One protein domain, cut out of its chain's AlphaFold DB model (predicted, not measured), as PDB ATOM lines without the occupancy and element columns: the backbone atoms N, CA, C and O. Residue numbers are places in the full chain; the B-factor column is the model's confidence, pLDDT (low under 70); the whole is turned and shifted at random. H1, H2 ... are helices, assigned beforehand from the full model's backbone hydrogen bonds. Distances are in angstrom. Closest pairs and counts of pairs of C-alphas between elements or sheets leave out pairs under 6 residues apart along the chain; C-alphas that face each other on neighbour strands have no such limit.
ATOM      1  N   GLN A 381     298.694 427.431 282.710       60.16
ATOM      2  CA  GLN A 381     299.500 426.460 281.961       60.16
ATOM      3  C   GLN A 381     300.639 427.129 281.185       60.16
ATOM      4  O   GLN A 381     300.732 427.081 279.961       60.16
ATOM      5  N   ASN A 382     301.546 427.782 281.914       79.00
ATOM      6  CA  ASN A 382     302.749 428.348 281.311       79.00
ATOM      7  C   ASN A 382     303.765 427.238 281.009       79.00
ATOM      8  O   ASN A 382     304.676 426.989 281.798       79.00
ATOM      9  N   CYS A 383     303.656 426.620 279.830       83.38
ATOM     10  CA  CYS A 383     304.659 425.681 279.311       83.38
ATOM     11  C   CYS A 383     306.086 426.250 279.416       83.38
ATOM     12  O   CYS A 383     307.025 425.528 279.743       83.38
ATOM     13  N   PHE A 384     306.252 427.565 279.225       87.62
ATOM     14  CA  PHE A 384     307.531 428.258 279.407       87.62
ATOM     15  C   PHE A 384     308.114 428.098 280.812       87.62
ATOM     16  O   PHE A 384     309.307 427.839 280.945       87.62
ATOM     17  N   PHE A 385     307.292 428.223 281.857       87.75
ATOM     18  CA  PHE A 385     307.757 428.066 283.232       87.75
ATOM     19  C   PHE A 385     308.213 426.628 283.484       87.75
ATOM     20  O   PHE A 385     309.303 426.413 284.011       87.75
ATOM     21  N   THR A 386     307.439 425.648 283.013       90.56
ATOM     22  CA  THR A 386     307.800 424.229 283.081       90.56
ATOM     23  C   THR A 386     309.148 423.964 282.403       90.56
ATOM     24  O   THR A 386     310.028 423.362 283.013       90.56
ATOM     25  N   PHE A 387     309.372 424.482 281.190       92.44
ATOM     26  CA  PHE A 387     310.653 424.323 280.489       92.44
ATOM     27  C   PHE A 387     311.825 425.001 281.207       92.44
ATOM     28  O   PHE A 387     312.922 424.436 281.245       92.44
ATOM     29  N   ILE A 388     311.615 426.181 281.800       94.25
ATOM     30  CA  ILE A 388     312.640 426.869 282.597       94.25
ATOM     31  C   ILE A 388     313.014 426.020 283.813       94.25
ATOM     32  O   ILE A 388     314.199 425.784 284.048       94.25
ATOM     33  N   VAL A 389     312.029 425.506 284.552       93.69
ATOM     34  CA  VAL A 389     312.287 424.667 285.730       93.69
ATOM     35  C   VAL A 389     312.985 423.366 285.338       93.69
ATOM     36  O   VAL A 389     313.985 423.021 285.959       93.69
ATOM     37  N   ILE A 390     312.546 422.686 284.275       95.19
ATOM     38  CA  ILE A 390     313.213 421.480 283.751       95.19
ATOM     39  C   ILE A 390     314.670 421.777 283.373       95.19
ATOM     40  O   ILE A 390     315.564 420.989 283.684       95.19
ATOM     41  N   SER A 391     314.932 422.928 282.750       93.56
ATOM     42  CA  SER A 391     316.288 423.353 282.379       93.56
ATOM     43  C   SER A 391     317.163 423.608 283.612       93.56
ATOM     44  O   SER A 391     318.320 423.181 283.660       93.56
ATOM     45  N   ILE A 392     316.611 424.253 284.644       94.69
ATOM     46  CA  ILE A 392     317.304 424.483 285.920       94.69
ATOM     47  C   ILE A 392     317.568 423.152 286.635       94.69
ATOM     48  O   ILE A 392     318.690 422.917 287.077       94.69
ATOM     49  N   LEU A 393     316.584 422.254 286.717       93.94
ATOM     50  CA  LEU A 393     316.730 420.940 287.356       93.94
ATOM     51  C   LEU A 393     317.803 420.094 286.664       93.94
ATOM     52  O   LEU A 393     318.696 419.563 287.324       93.94
ATOM     53  N   THR A 394     317.764 420.038 285.333       93.12
ATOM     54  CA  THR A 394     318.732 419.275 284.534       93.12
ATOM     55  C   THR A 394     320.148 419.845 284.654       93.12
ATOM     56  O   THR A 394     321.108 419.088 284.748       93.12
ATOM     57  N   SER A 395     320.303 421.173 284.691       93.44
ATOM     58  CA  SER A 395     321.623 421.804 284.854       93.44
ATOM     59  C   SER A 395     322.164 421.724 286.285       93.44
ATOM     60  O   SER A 395     323.377 421.649 286.477       93.44
ATOM     61  N   SER A 396     321.282 421.702 287.287       93.94
ATOM     62  CA  SER A 396     321.663 421.627 288.702       93.94
ATOM     63  C   SER A 396     322.169 420.243 289.100       93.94
ATOM     64  O   SER A 396     323.000 420.121 290.002       93.94
ATOM     65  N   ILE A 397     321.681 419.191 288.441       93.00
ATOM     66  CA  ILE A 397     321.998 417.808 288.789       93.00
ATOM     67  C   ILE A 397     322.901 417.226 287.708       93.00
ATOM     68  O   ILE A 397     322.459 416.673 286.705       93.00
ATOM     69  N   HIS A 398     324.209 417.346 287.926       91.69
ATOM     70  CA  HIS A 398     325.195 416.765 287.026       91.69
ATOM     71  C   HIS A 398     325.317 415.254 287.265       91.69
ATOM     72  O   HIS A 398     326.084 414.805 288.120       91.69
ATOM     73  N   VAL A 399     324.552 414.464 286.514       90.94
ATOM     74  CA  VAL A 399     324.647 412.999 286.525       90.94
ATOM     75  C   VAL A 399     325.665 412.559 285.481       90.94
ATOM     76  O   VAL A 399     325.614 412.978 284.326       90.94
ATOM     77  N   ALA A 400     326.606 411.697 285.872       89.88
ATOM     78  CA  ALA A 400     327.539 411.121 284.911       89.88
ATOM     79  C   ALA A 400     326.758 410.320 283.842       89.88
ATOM     80  O   ALA A 400     325.873 409.548 284.219       89.88
ATOM     81  N   PRO A 401     327.112 410.403 282.544       86.81
ATOM     82  CA  PRO A 401     326.350 409.764 281.461       86.81
ATOM     83  C   PRO A 401     326.113 408.260 281.655       86.81
ATOM     84  O   PRO A 401     325.094 407.721 281.240       86.81
ATOM     85  N   GLN A 402     327.032 407.579 282.346       88.56
ATOM     86  CA  GLN A 402     326.942 406.151 282.669       88.56
ATOM     87  C   GLN A 402     325.808 405.783 283.646       88.56
ATOM     88  O   GLN A 402     325.448 404.614 283.735       88.56
ATOM     89  N   TYR A 403     325.261 406.756 284.377       88.31
ATOM     90  CA  TYR A 403     324.186 406.559 285.355       88.31
ATOM     91  C   TYR A 403     322.891 407.276 284.978       88.31
ATOM     92  O   TYR A 403     321.914 407.154 285.712       88.31
ATOM     93  N   LEU A 404     322.870 407.990 283.848       89.31
ATOM     94  CA  LEU A 404     321.737 408.819 283.443       89.31
ATOM     95  C   LEU A 404     320.451 407.983 283.334       89.31
ATOM     96  O   LEU A 404     319.486 408.274 284.019       89.31
ATOM     97  N   GLY A 405     320.489 406.830 282.655       89.00
ATOM     98  CA  GLY A 405     319.303 405.969 282.534       89.00
ATOM     99  C   GLY A 405     318.770 405.404 283.862       89.00
ATOM    100  O   GLY A 405     317.558 405.278 284.034       89.00
ATOM    101  N   VAL A 406     319.647 405.087 284.824       89.69
ATOM    102  CA  VAL A 406     319.223 404.614 286.161       89.69
ATOM    103  C   VAL A 406     318.619 405.766 286.960       89.69
ATOM    104  O   VAL A 406     317.599 405.590 287.621       89.69
ATOM    105  N   PHE A 407     319.231 406.947 286.874       91.38
ATOM    106  CA  PHE A 407     318.737 408.155 287.518       91.38
ATOM    107  C   PHE A 407     317.362 408.562 286.978       91.38
ATOM    108  O   PHE A 407     316.443 408.781 287.760       91.38
ATOM    109  N   ASP A 408     317.186 408.573 285.659       92.25
ATOM    110  CA  ASP A 408     315.924 408.950 285.018       92.25
ATOM    111  C   ASP A 408     314.805 407.963 285.366       92.25
ATOM    112  O   ASP A 408     313.677 408.358 285.662       92.25
ATOM    113  N   SER A 409     315.140 406.669 285.424       90.31
ATOM    114  CA  SER A 409     314.217 405.628 285.887       90.31
ATOM    115  C   SER A 409     313.812 405.844 287.347       90.31
ATOM    116  O   SER A 409     312.642 405.688 287.686       90.31
ATOM    117  N   LEU A 410     314.749 406.243 288.216       92.12
ATOM    118  CA  LEU A 410     314.465 406.567 289.615       92.12
ATOM    119  C   LEU A 410     313.521 407.777 289.732       92.12
ATOM    120  O   LEU A 410     312.563 407.732 290.505       92.12
ATOM    121  N   VAL A 411     313.761 408.837 288.953       93.06
ATOM    122  CA  VAL A 411     312.894 410.028 288.904       93.06
ATOM    123  C   VAL A 411     311.483 409.649 288.450       93.06
ATOM    124  O   VAL A 411     310.521 409.993 289.130       93.06
ATOM    125  N   LEU A 412     311.338 408.862 287.382       94.50
ATOM    126  CA  LEU A 412     310.022 408.424 286.904       94.50
ATOM    127  C   LEU A 412     309.298 407.514 287.902       94.50
ATOM    128  O   LEU A 412     308.107 407.703 288.146       94.50
ATOM    129  N   VAL A 413     310.000 406.561 288.523       93.50
ATOM    130  CA  VAL A 413     309.401 405.688 289.543       93.50
ATOM    131  C   VAL A 413     308.970 406.496 290.763       93.50
ATOM    132  O   VAL A 413     307.862 406.302 291.253       93.50
ATOM    133  N   SER A 414     309.804 407.424 291.242       90.19
ATOM    134  CA  SER A 414     309.440 408.295 292.367       90.19
ATOM    135  C   SER A 414     308.258 409.211 292.042       90.19
ATOM    136  O   SER A 414     307.403 409.409 292.906       90.19
ATOM    137  N   TYR A 415     308.145 409.705 290.807       94.25
ATOM    138  CA  TYR A 415     306.982 410.470 290.356       94.25
ATOM    139  C   TYR A 415     305.721 409.597 290.314       94.25
ATOM    140  O   TYR A 415     304.706 409.966 290.899       94.25
ATOM    141  N   GLN A 416     305.800 408.395 289.737       93.56
ATOM    142  CA  GLN A 416     304.679 407.452 289.712       93.56
ATOM    143  C   GLN A 416     304.233 407.065 291.129       93.56
ATOM    144  O   GLN A 416     303.042 407.004 291.423       93.56
ATOM    145  N   PHE A 417     305.187 406.839 292.028       89.12
ATOM    146  CA  PHE A 417     304.921 406.578 293.436       89.12
ATOM    147  C   PHE A 417     304.257 407.785 294.110       89.12
ATOM    148  O   PHE A 417     303.252 407.632 294.792       89.12
ATOM    149  N   SER A 418     304.744 408.999 293.852       89.06
ATOM    150  CA  SER A 418     304.132 410.239 294.347       89.06
ATOM    151  C   SER A 418     302.668 410.354 293.895       89.06
ATOM    152  O   SER A 418     301.789 410.610 294.721       89.06
ATOM    153  N   LEU A 419     302.382 410.057 292.622       87.81
ATOM    154  CA  LEU A 419     301.012 410.002 292.107       87.81
ATOM    155  C   LEU A 419     300.167 408.956 292.847       87.81
ATOM    156  O   LEU A 419     299.037 409.246 293.231       87.81
ATOM    157  N   MET A 420     300.705 407.766 293.116       88.75
ATOM    158  CA  MET A 420     299.958 406.705 293.799       88.75
ATOM    159  C   MET A 420     299.603 407.015 295.262       88.75
ATOM    160  O   MET A 420     298.598 406.492 295.745       88.75
ATOM    161  N   PHE A 421     300.414 407.805 295.972       79.19
ATOM    162  CA  PHE A 421     300.341 407.856 297.435       79.19
ATOM    163  C   PHE A 421     299.387 408.876 298.023       79.19
ATOM    164  O   PHE A 421     298.853 408.600 299.084       79.19
ATOM    165  N   GLU A 422     299.167 410.021 297.386       71.38
ATOM    166  CA  GLU A 422     298.295 411.079 297.939       71.38
ATOM    167  C   GLU A 422     298.245 412.319 297.049       71.38
ATOM    168  O   GLU A 422     297.363 413.168 297.208       71.38
ATOM    169  N   LEU A 423     299.150 412.424 296.070       76.25
ATOM    170  CA  LEU A 423     299.046 413.497 295.099       76.25
ATOM    171  C   LEU A 423     297.854 413.303 294.175       76.25
ATOM    172  O   LEU A 423     297.325 414.308 293.738       76.25
ATOM    173  N   ASN A 424     297.366 412.081 293.939       81.44
ATOM    174  CA  ASN A 424     296.205 411.879 293.071       81.44
ATOM    175  C   ASN A 424     294.924 412.573 293.597       81.44
ATOM    176  O   ASN A 424     294.340 413.339 292.841       81.44
ATOM    177  N   PRO A 425     294.510 412.446 294.878       84.19
ATOM    178  CA  PRO A 425     293.410 413.254 295.419       84.19
ATOM    179  C   PRO A 425     293.675 414.766 295.407       84.19
ATOM    180  O   PRO A 425     292.777 415.538 295.090       84.19
ATOM    181  N   TYR A 426     294.893 415.207 295.748       84.12
ATOM    182  CA  TYR A 426     295.244 416.635 295.751       84.12
ATOM    183  C   TYR A 426     295.220 417.241 294.337       84.12
ATOM    184  O   TYR A 426     294.746 418.362 294.129       84.12
ATOM    185  N   TRP A 427     295.706 416.477 293.364       82.19
ATOM    186  CA  TRP A 427     295.745 416.798 291.944       82.19
ATOM    187  C   TRP A 427     294.334 416.818 291.347       82.19
ATOM    188  O   TRP A 427     293.960 417.833 290.768       82.19
ATOM    189  N   LEU A 428     293.523 415.782 291.602       85.00
ATOM    190  CA  LEU A 428     292.146 415.647 291.104       85.00
ATOM    191  C   LEU A 428     291.103 416.495 291.841       85.00
ATOM    192  O   LEU A 428     289.963 416.558 291.397       85.00
ATOM    193  N   ALA A 429     291.430 417.109 292.979       88.62
ATOM    194  CA  ALA A 429     290.465 417.956 293.671       88.62
ATOM    195  C   ALA A 429     290.078 419.157 292.788       88.62
ATOM    196  O   ALA A 429     290.943 419.934 292.402       88.62
ATOM    197  N   ASP A 430     288.795 419.386 292.523       87.62
ATOM    198  CA  ASP A 430     288.374 420.569 291.749       87.62
ATOM    199  C   ASP A 430     288.642 421.887 292.502       87.62
ATOM    200  O   ASP A 430     288.743 422.966 291.915       87.62
ATOM    201  N   GLU A 431     288.812 421.811 293.824       87.75
ATOM    202  CA  GLU A 431     289.097 422.970 294.661       87.75
ATOM    203  C   GLU A 431     290.504 423.524 294.389       87.75
ATOM    204  O   GLU A 431     291.538 422.977 294.796       87.75
ATOM    205  N   ARG A 432     290.544 424.673 293.708       86.38
ATOM    206  CA  ARG A 432     291.730 425.524 293.602       86.38
ATOM    207  C   ARG A 432     291.745 426.480 294.791       86.38
ATOM    208  O   ARG A 432     290.921 427.384 294.895       86.38
ATOM    209  N   GLY A 433     292.691 426.286 295.706       89.38
ATOM    210  CA  GLY A 433     292.907 427.227 296.806       89.38
ATOM    211  C   GLY A 433     293.314 428.621 296.305       89.38
ATOM    212  O   GLY A 433     293.798 428.785 295.183       89.38
ATOM    213  N   MET A 434     293.185 429.631 297.167       89.31
ATOM    214  CA  MET A 434     293.524 431.026 296.837       89.31
ATOM    215  C   MET A 434     295.027 431.293 296.641       89.31
ATOM    216  O   MET A 434     295.400 432.370 296.182       89.31
ATOM    217  N   ASN A 435     295.897 430.347 296.999       89.94
ATOM    218  CA  ASN A 435     297.342 430.521 296.895       89.94
ATOM    219  C   ASN A 435     297.827 430.209 295.470       89.94
ATOM    220  O   ASN A 435     297.320 429.302 294.811       89.94
ATOM    221  N   ILE A 436     298.882 430.895 295.019       83.62
ATOM    222  CA  ILE A 436     299.507 430.670 293.699       83.62
ATOM    223  C   ILE A 436     299.896 429.191 293.510       83.62
ATOM    224  O   ILE A 436     299.776 428.647 292.415       83.62
ATOM    225  N   MET A 437     300.302 428.514 294.589       83.88
ATOM    226  CA  MET A 437     300.674 427.097 294.562       83.88
ATOM    227  C   MET A 437     299.483 426.168 294.299       83.88
ATOM    228  O   MET A 437     299.602 425.227 293.522       83.88
ATOM    229  N   SER A 438     298.317 426.441 294.889       87.88
ATOM    230  CA  SER A 438     297.102 425.655 294.643       87.88
ATOM    231  C   SER A 438     296.465 425.969 293.289       87.88
ATOM    232  O   SER A 438     295.806 425.113 292.710       87.88
ATOM    233  N   GLN A 439     296.700 427.173 292.764       88.81
ATOM    234  CA  GLN A 439     296.305 427.565 291.412       88.81
ATOM    235  C   GLN A 439     297.151 426.905 290.314       88.81
ATOM    236  O   GLN A 439     296.657 426.724 289.208       88.81
ATOM    237  N   ASN A 440     298.406 426.550 290.605       89.56
ATOM    238  CA  ASN A 440     299.340 425.928 289.655       89.56
ATOM    239  C   ASN A 440     299.711 424.495 290.056       89.56
ATOM    240  O   ASN A 440     300.777 423.995 289.696       89.56
ATOM    241  N   LYS A 441     298.855 423.837 290.842       88.75
ATOM    242  CA  LYS A 441     299.156 422.527 291.424       88.75
ATOM    243  C   LYS A 441     299.453 421.463 290.368       88.75
ATOM    244  O   LYS A 441     300.365 420.677 290.575       88.75
ATOM    245  N   GLU A 442     298.750 421.484 289.237       89.44
ATOM    246  CA  GLU A 442     298.968 420.555 288.122       89.44
ATOM    247  C   GLU A 442     300.400 420.689 287.587       89.44
ATOM    248  O   GLU A 442     301.153 419.723 287.607       89.44
ATOM    249  N   ILE A 443     300.838 421.915 287.264       89.44
ATOM    250  CA  ILE A 443     302.210 422.169 286.798       89.44
ATOM    251  C   ILE A 443     303.243 421.718 287.833       89.44
ATOM    252  O   ILE A 443     304.228 421.078 287.480       89.44
ATOM    253  N   ILE A 444     303.057 422.079 289.106       89.00
ATOM    254  CA  ILE A 444     304.054 421.801 290.149       89.00
ATOM    255  C   ILE A 444     304.253 420.298 290.327       89.00
ATOM    256  O   ILE A 444     305.389 419.845 290.469       89.00
ATOM    257  N   VAL A 445     303.161 419.537 290.298       90.31
ATOM    258  CA  VAL A 445     303.211 418.079 290.390       90.31
ATOM    259  C   VAL A 445     303.834 417.495 289.124       90.31
ATOM    260  O   VAL A 445     304.763 416.692 289.219       90.31
ATOM    261  N   ASP A 446     303.420 417.964 287.949       92.50
ATOM    262  CA  ASP A 446     303.846 417.394 286.672       92.50
ATOM    263  C   ASP A 446     305.273 417.770 286.263       92.50
ATOM    264  O   ASP A 446     305.867 417.071 285.447       92.50
ATOM    265  N   ILE A 447     305.884 418.807 286.854       94.25
ATOM    266  CA  ILE A 447     307.287 419.183 286.592       94.25
ATOM    267  C   ILE A 447     308.233 417.989 286.766       94.25
ATOM    268  O   ILE A 447     309.139 417.818 285.951       94.25
ATOM    269  N   LEU A 448     308.035 417.151 287.790       92.12
ATOM    270  CA  LEU A 448     308.880 415.971 288.006       92.12
ATOM    271  C   LEU A 448     308.650 414.897 286.938       92.12
ATOM    272  O   LEU A 448     309.613 414.287 286.474       92.12
ATOM    273  N   GLY A 449     307.401 414.707 286.510       94.88
ATOM    274  CA  GLY A 449     307.053 413.799 285.418       94.88
ATOM    275  C   GLY A 449     307.663 414.252 284.092       94.88
ATOM    276  O   GLY A 449     308.357 413.481 283.429       94.88
ATOM    277  N   TYR A 450     307.490 415.529 283.740       95.88
ATOM    278  CA  TYR A 450     308.077 416.113 282.535       95.88
ATOM    279  C   TYR A 450     309.601 416.095 282.562       95.88
ATOM    280  O   TYR A 450     310.220 415.805 281.540       95.88
ATOM    281  N   TRP A 451     310.212 416.374 283.712       95.81
ATOM    282  CA  TRP A 451     311.658 416.284 283.863       95.81
ATOM    283  C   TRP A 451     312.152 414.847 283.676       95.81
ATOM    284  O   TRP A 451     313.097 414.636 282.925       95.81
ATOM    285  N   GLY A 452     311.470 413.858 284.263       94.62
ATOM    286  CA  GLY A 452     311.782 412.443 284.058       94.62
ATOM    287  C   GLY A 452     311.704 412.031 282.585       94.62
ATOM    288  O   GLY A 452     312.642 411.432 282.065       94.62
ATOM    289  N   VAL A 453     310.633 412.407 281.876       94.88
ATOM    290  CA  VAL A 453     310.478 412.111 280.438       94.88
ATOM    291  C   VAL A 453     311.550 412.814 279.606       94.88
ATOM    292  O   VAL A 453     312.177 412.187 278.752       94.88
ATOM    293  N   TYR A 454     311.786 414.102 279.866       94.88
ATOM    294  CA  TYR A 454     312.818 414.879 279.185       94.88
ATOM    295  C   TYR A 454     314.197 414.240 279.365       94.88
ATOM    296  O   TYR A 454     314.911 414.031 278.382       94.88
ATOM    297  N   SER A 455     314.549 413.870 280.596       92.38
ATOM    298  CA  SER A 455     315.836 413.250 280.882       92.38
ATOM    299  C   SER A 455     315.968 411.876 280.227       92.38
ATOM    300  O   SER A 455     317.005 411.634 279.620       92.38
ATOM    301  N   VAL A 456     314.917 411.041 280.191       93.06
ATOM    302  CA  VAL A 456     314.949 409.777 279.428       93.06
ATOM    303  C   VAL A 456     315.234 410.027 277.947       93.06
ATOM    304  O   VAL A 456     316.063 409.333 277.361       93.06
ATOM    305  N   VAL A 457     314.590 411.016 277.322       92.38
ATOM    306  CA  VAL A 457     314.813 411.325 275.898       92.38
ATOM    307  C   VAL A 457     316.251 411.783 275.656       92.38
ATOM    308  O   VAL A 457     316.912 411.289 274.738       92.38
ATOM    309  N   VAL A 458     316.766 412.682 276.499       89.62
ATOM    310  CA  VAL A 458     318.161 413.146 276.428       89.62
ATOM    311  C   VAL A 458     319.131 411.992 276.687       89.62
ATOM    312  O   VAL A 458     320.114 411.839 275.963       89.62
ATOM    313  N   GLY A 459     318.837 411.135 277.661       87.75
ATOM    314  CA  GLY A 459     319.643 409.979 278.025       87.75
ATOM    315  C   GLY A 459     319.674 408.904 276.945       87.75
ATOM    316  O   GLY A 459     320.734 408.340 276.685       87.75
ATOM    317  N   VAL A 460     318.561 408.665 276.250       86.94
ATOM    318  CA  VAL A 460     318.511 407.777 275.079       86.94
ATOM    319  C   VAL A 460     319.289 408.382 273.913       86.94
ATOM    320  O   VAL A 460     320.033 407.664 273.246       86.94
ATOM    321  N   HIS A 461     319.171 409.691 273.675       86.69
ATOM    322  CA  HIS A 461     319.918 410.367 272.616       86.69
ATOM    323  C   HIS A 461     321.436 410.298 272.856       86.69
ATOM    324  O   HIS A 461     322.185 409.864 271.976       86.69
ATOM    325  N   GLU A 462     321.892 410.646 274.060       83.88
ATOM    326  CA  GLU A 462     323.304 410.556 274.445       83.88
ATOM    327  C   GLU A 462     323.792 409.108 274.518       83.88
ATOM    328  O   GLU A 462     324.883 408.793 274.046       83.88
ATOM    329  N   GLY A 463     322.974 408.192 275.038       81.44
ATOM    330  CA  GLY A 463     323.273 406.763 275.076       81.44
ATOM    331  C   GLY A 463     323.472 406.183 273.677       81.44
ATOM    332  O   GLY A 463     324.449 405.474 273.439       81.44
ATOM    333  N   ASN A 464     322.613 406.549 272.723       81.12
ATOM    334  CA  ASN A 464     322.758 406.165 271.321       81.12
ATOM    335  C   ASN A 464     324.004 406.790 270.690       81.12
ATOM    336  O   ASN A 464     324.738 406.109 269.974       81.12
ATOM    337  N   HIS A 465     324.301 408.054 270.983       79.25
ATOM    338  CA  HIS A 465     325.515 408.693 270.489       79.25
ATOM    339  C   HIS A 465     326.789 408.060 271.085       79.25
ATOM    340  O   HIS A 465     327.779 407.875 270.380       79.25
ATOM    341  N   LEU A 466     326.775 407.631 272.348       75.19
ATOM    342  CA  LEU A 466     327.891 406.913 272.972       75.19
ATOM    343  C   LEU A 466     328.028 405.474 272.455       75.19
ATOM    344  O   LEU A 466     329.148 405.003 272.247       75.19
ATOM    345  N   ALA A 467     326.912 404.782 272.221       73.81
ATOM    346  CA  ALA A 467     326.899 403.406 271.731       73.81
ATOM    347  C   ALA A 467     327.270 403.308 270.242       73.81
ATOM    348  O   ALA A 467     327.996 402.393 269.849       73.81
ATOM    349  N   PHE A 468     326.813 404.256 269.418       76.19
ATOM    350  CA  PHE A 468     326.920 404.188 267.956       76.19
ATOM    351  C   PHE A 468     327.792 405.291 267.332       76.19
ATOM    352  O   PHE A 468     328.282 405.119 266.217       76.19
ATOM    353  N   GLY A 469     328.057 406.397 268.035       61.38
ATOM    354  CA  GLY A 469     328.683 407.608 267.480       61.38
ATOM    355  C   GLY A 469     330.190 407.545 267.214       61.38
ATOM    356  O   GLY A 469     330.739 408.470 266.620       61.38
ATOM    357  N   ARG A 470     330.892 406.460 267.566       49.22
ATOM    358  CA  ARG A 470     332.259 406.191 267.074       49.22
ATOM    359  C   ARG A 470     332.521 404.694 266.923       49.22
ATOM    360  O   ARG A 470     333.159 404.073 267.772       49.22
ATOM    361  N   GLN A 471     332.160 404.127 265.772       54.84
ATOM    362  CA  GLN A 471     332.963 403.028 265.230       54.84
ATOM    363  C   GLN A 471     334.378 403.584 264.998       54.84
ATOM    364  O   GLN A 471     334.557 404.551 264.263       54.84
TER     365      GLN A 471
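AT A GLANCE: This is residues 381 to 471 of the 633 residues of a protein of Trifolium medium (UniProt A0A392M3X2). Two long helices, H2 and H4, lie side by side, with H1 crossing H4 on the side away from H2 and short H3 in the turn from H2 to H4. The printed part has 91 residues with four named helices, H1 to H4 in order, all helix in class. It is a loose rod spanning 57 by 27 by 17 A, with a radius of gyration of the C-alphas of 15.7 A.

IN THESE COORDINATES: Find C-alpha 383 at (304.659, 425.681, 279.311), where H1, residues 383 to 396, begins. H2, residues 401 to 428, spans 36.0 A. After H3, residues 436 to 439, H4 runs 40.7 A, residues 441 to 468, to C-alpha 468 at (326.920, 404.188, 267.956).

HOW THE PARTS SIT: Look at C-alphas 412 and 452, 5.2 A apart, the closest where H2 touches H4, opposite ways at a shallow tilt of 20 degrees. H1 touches residues 443 to 455 of H4 alone, closest at C-alphas 390 and 451, 5.4 A. O i to N i+4 pairs within hydrogen-bond range are complete in H1, 17 of 24 in H2, 22 of 24 in H4.

THE WHOLE: The printed part has no cut; pLDDT is under 70 at residues 381 and 469 to 471.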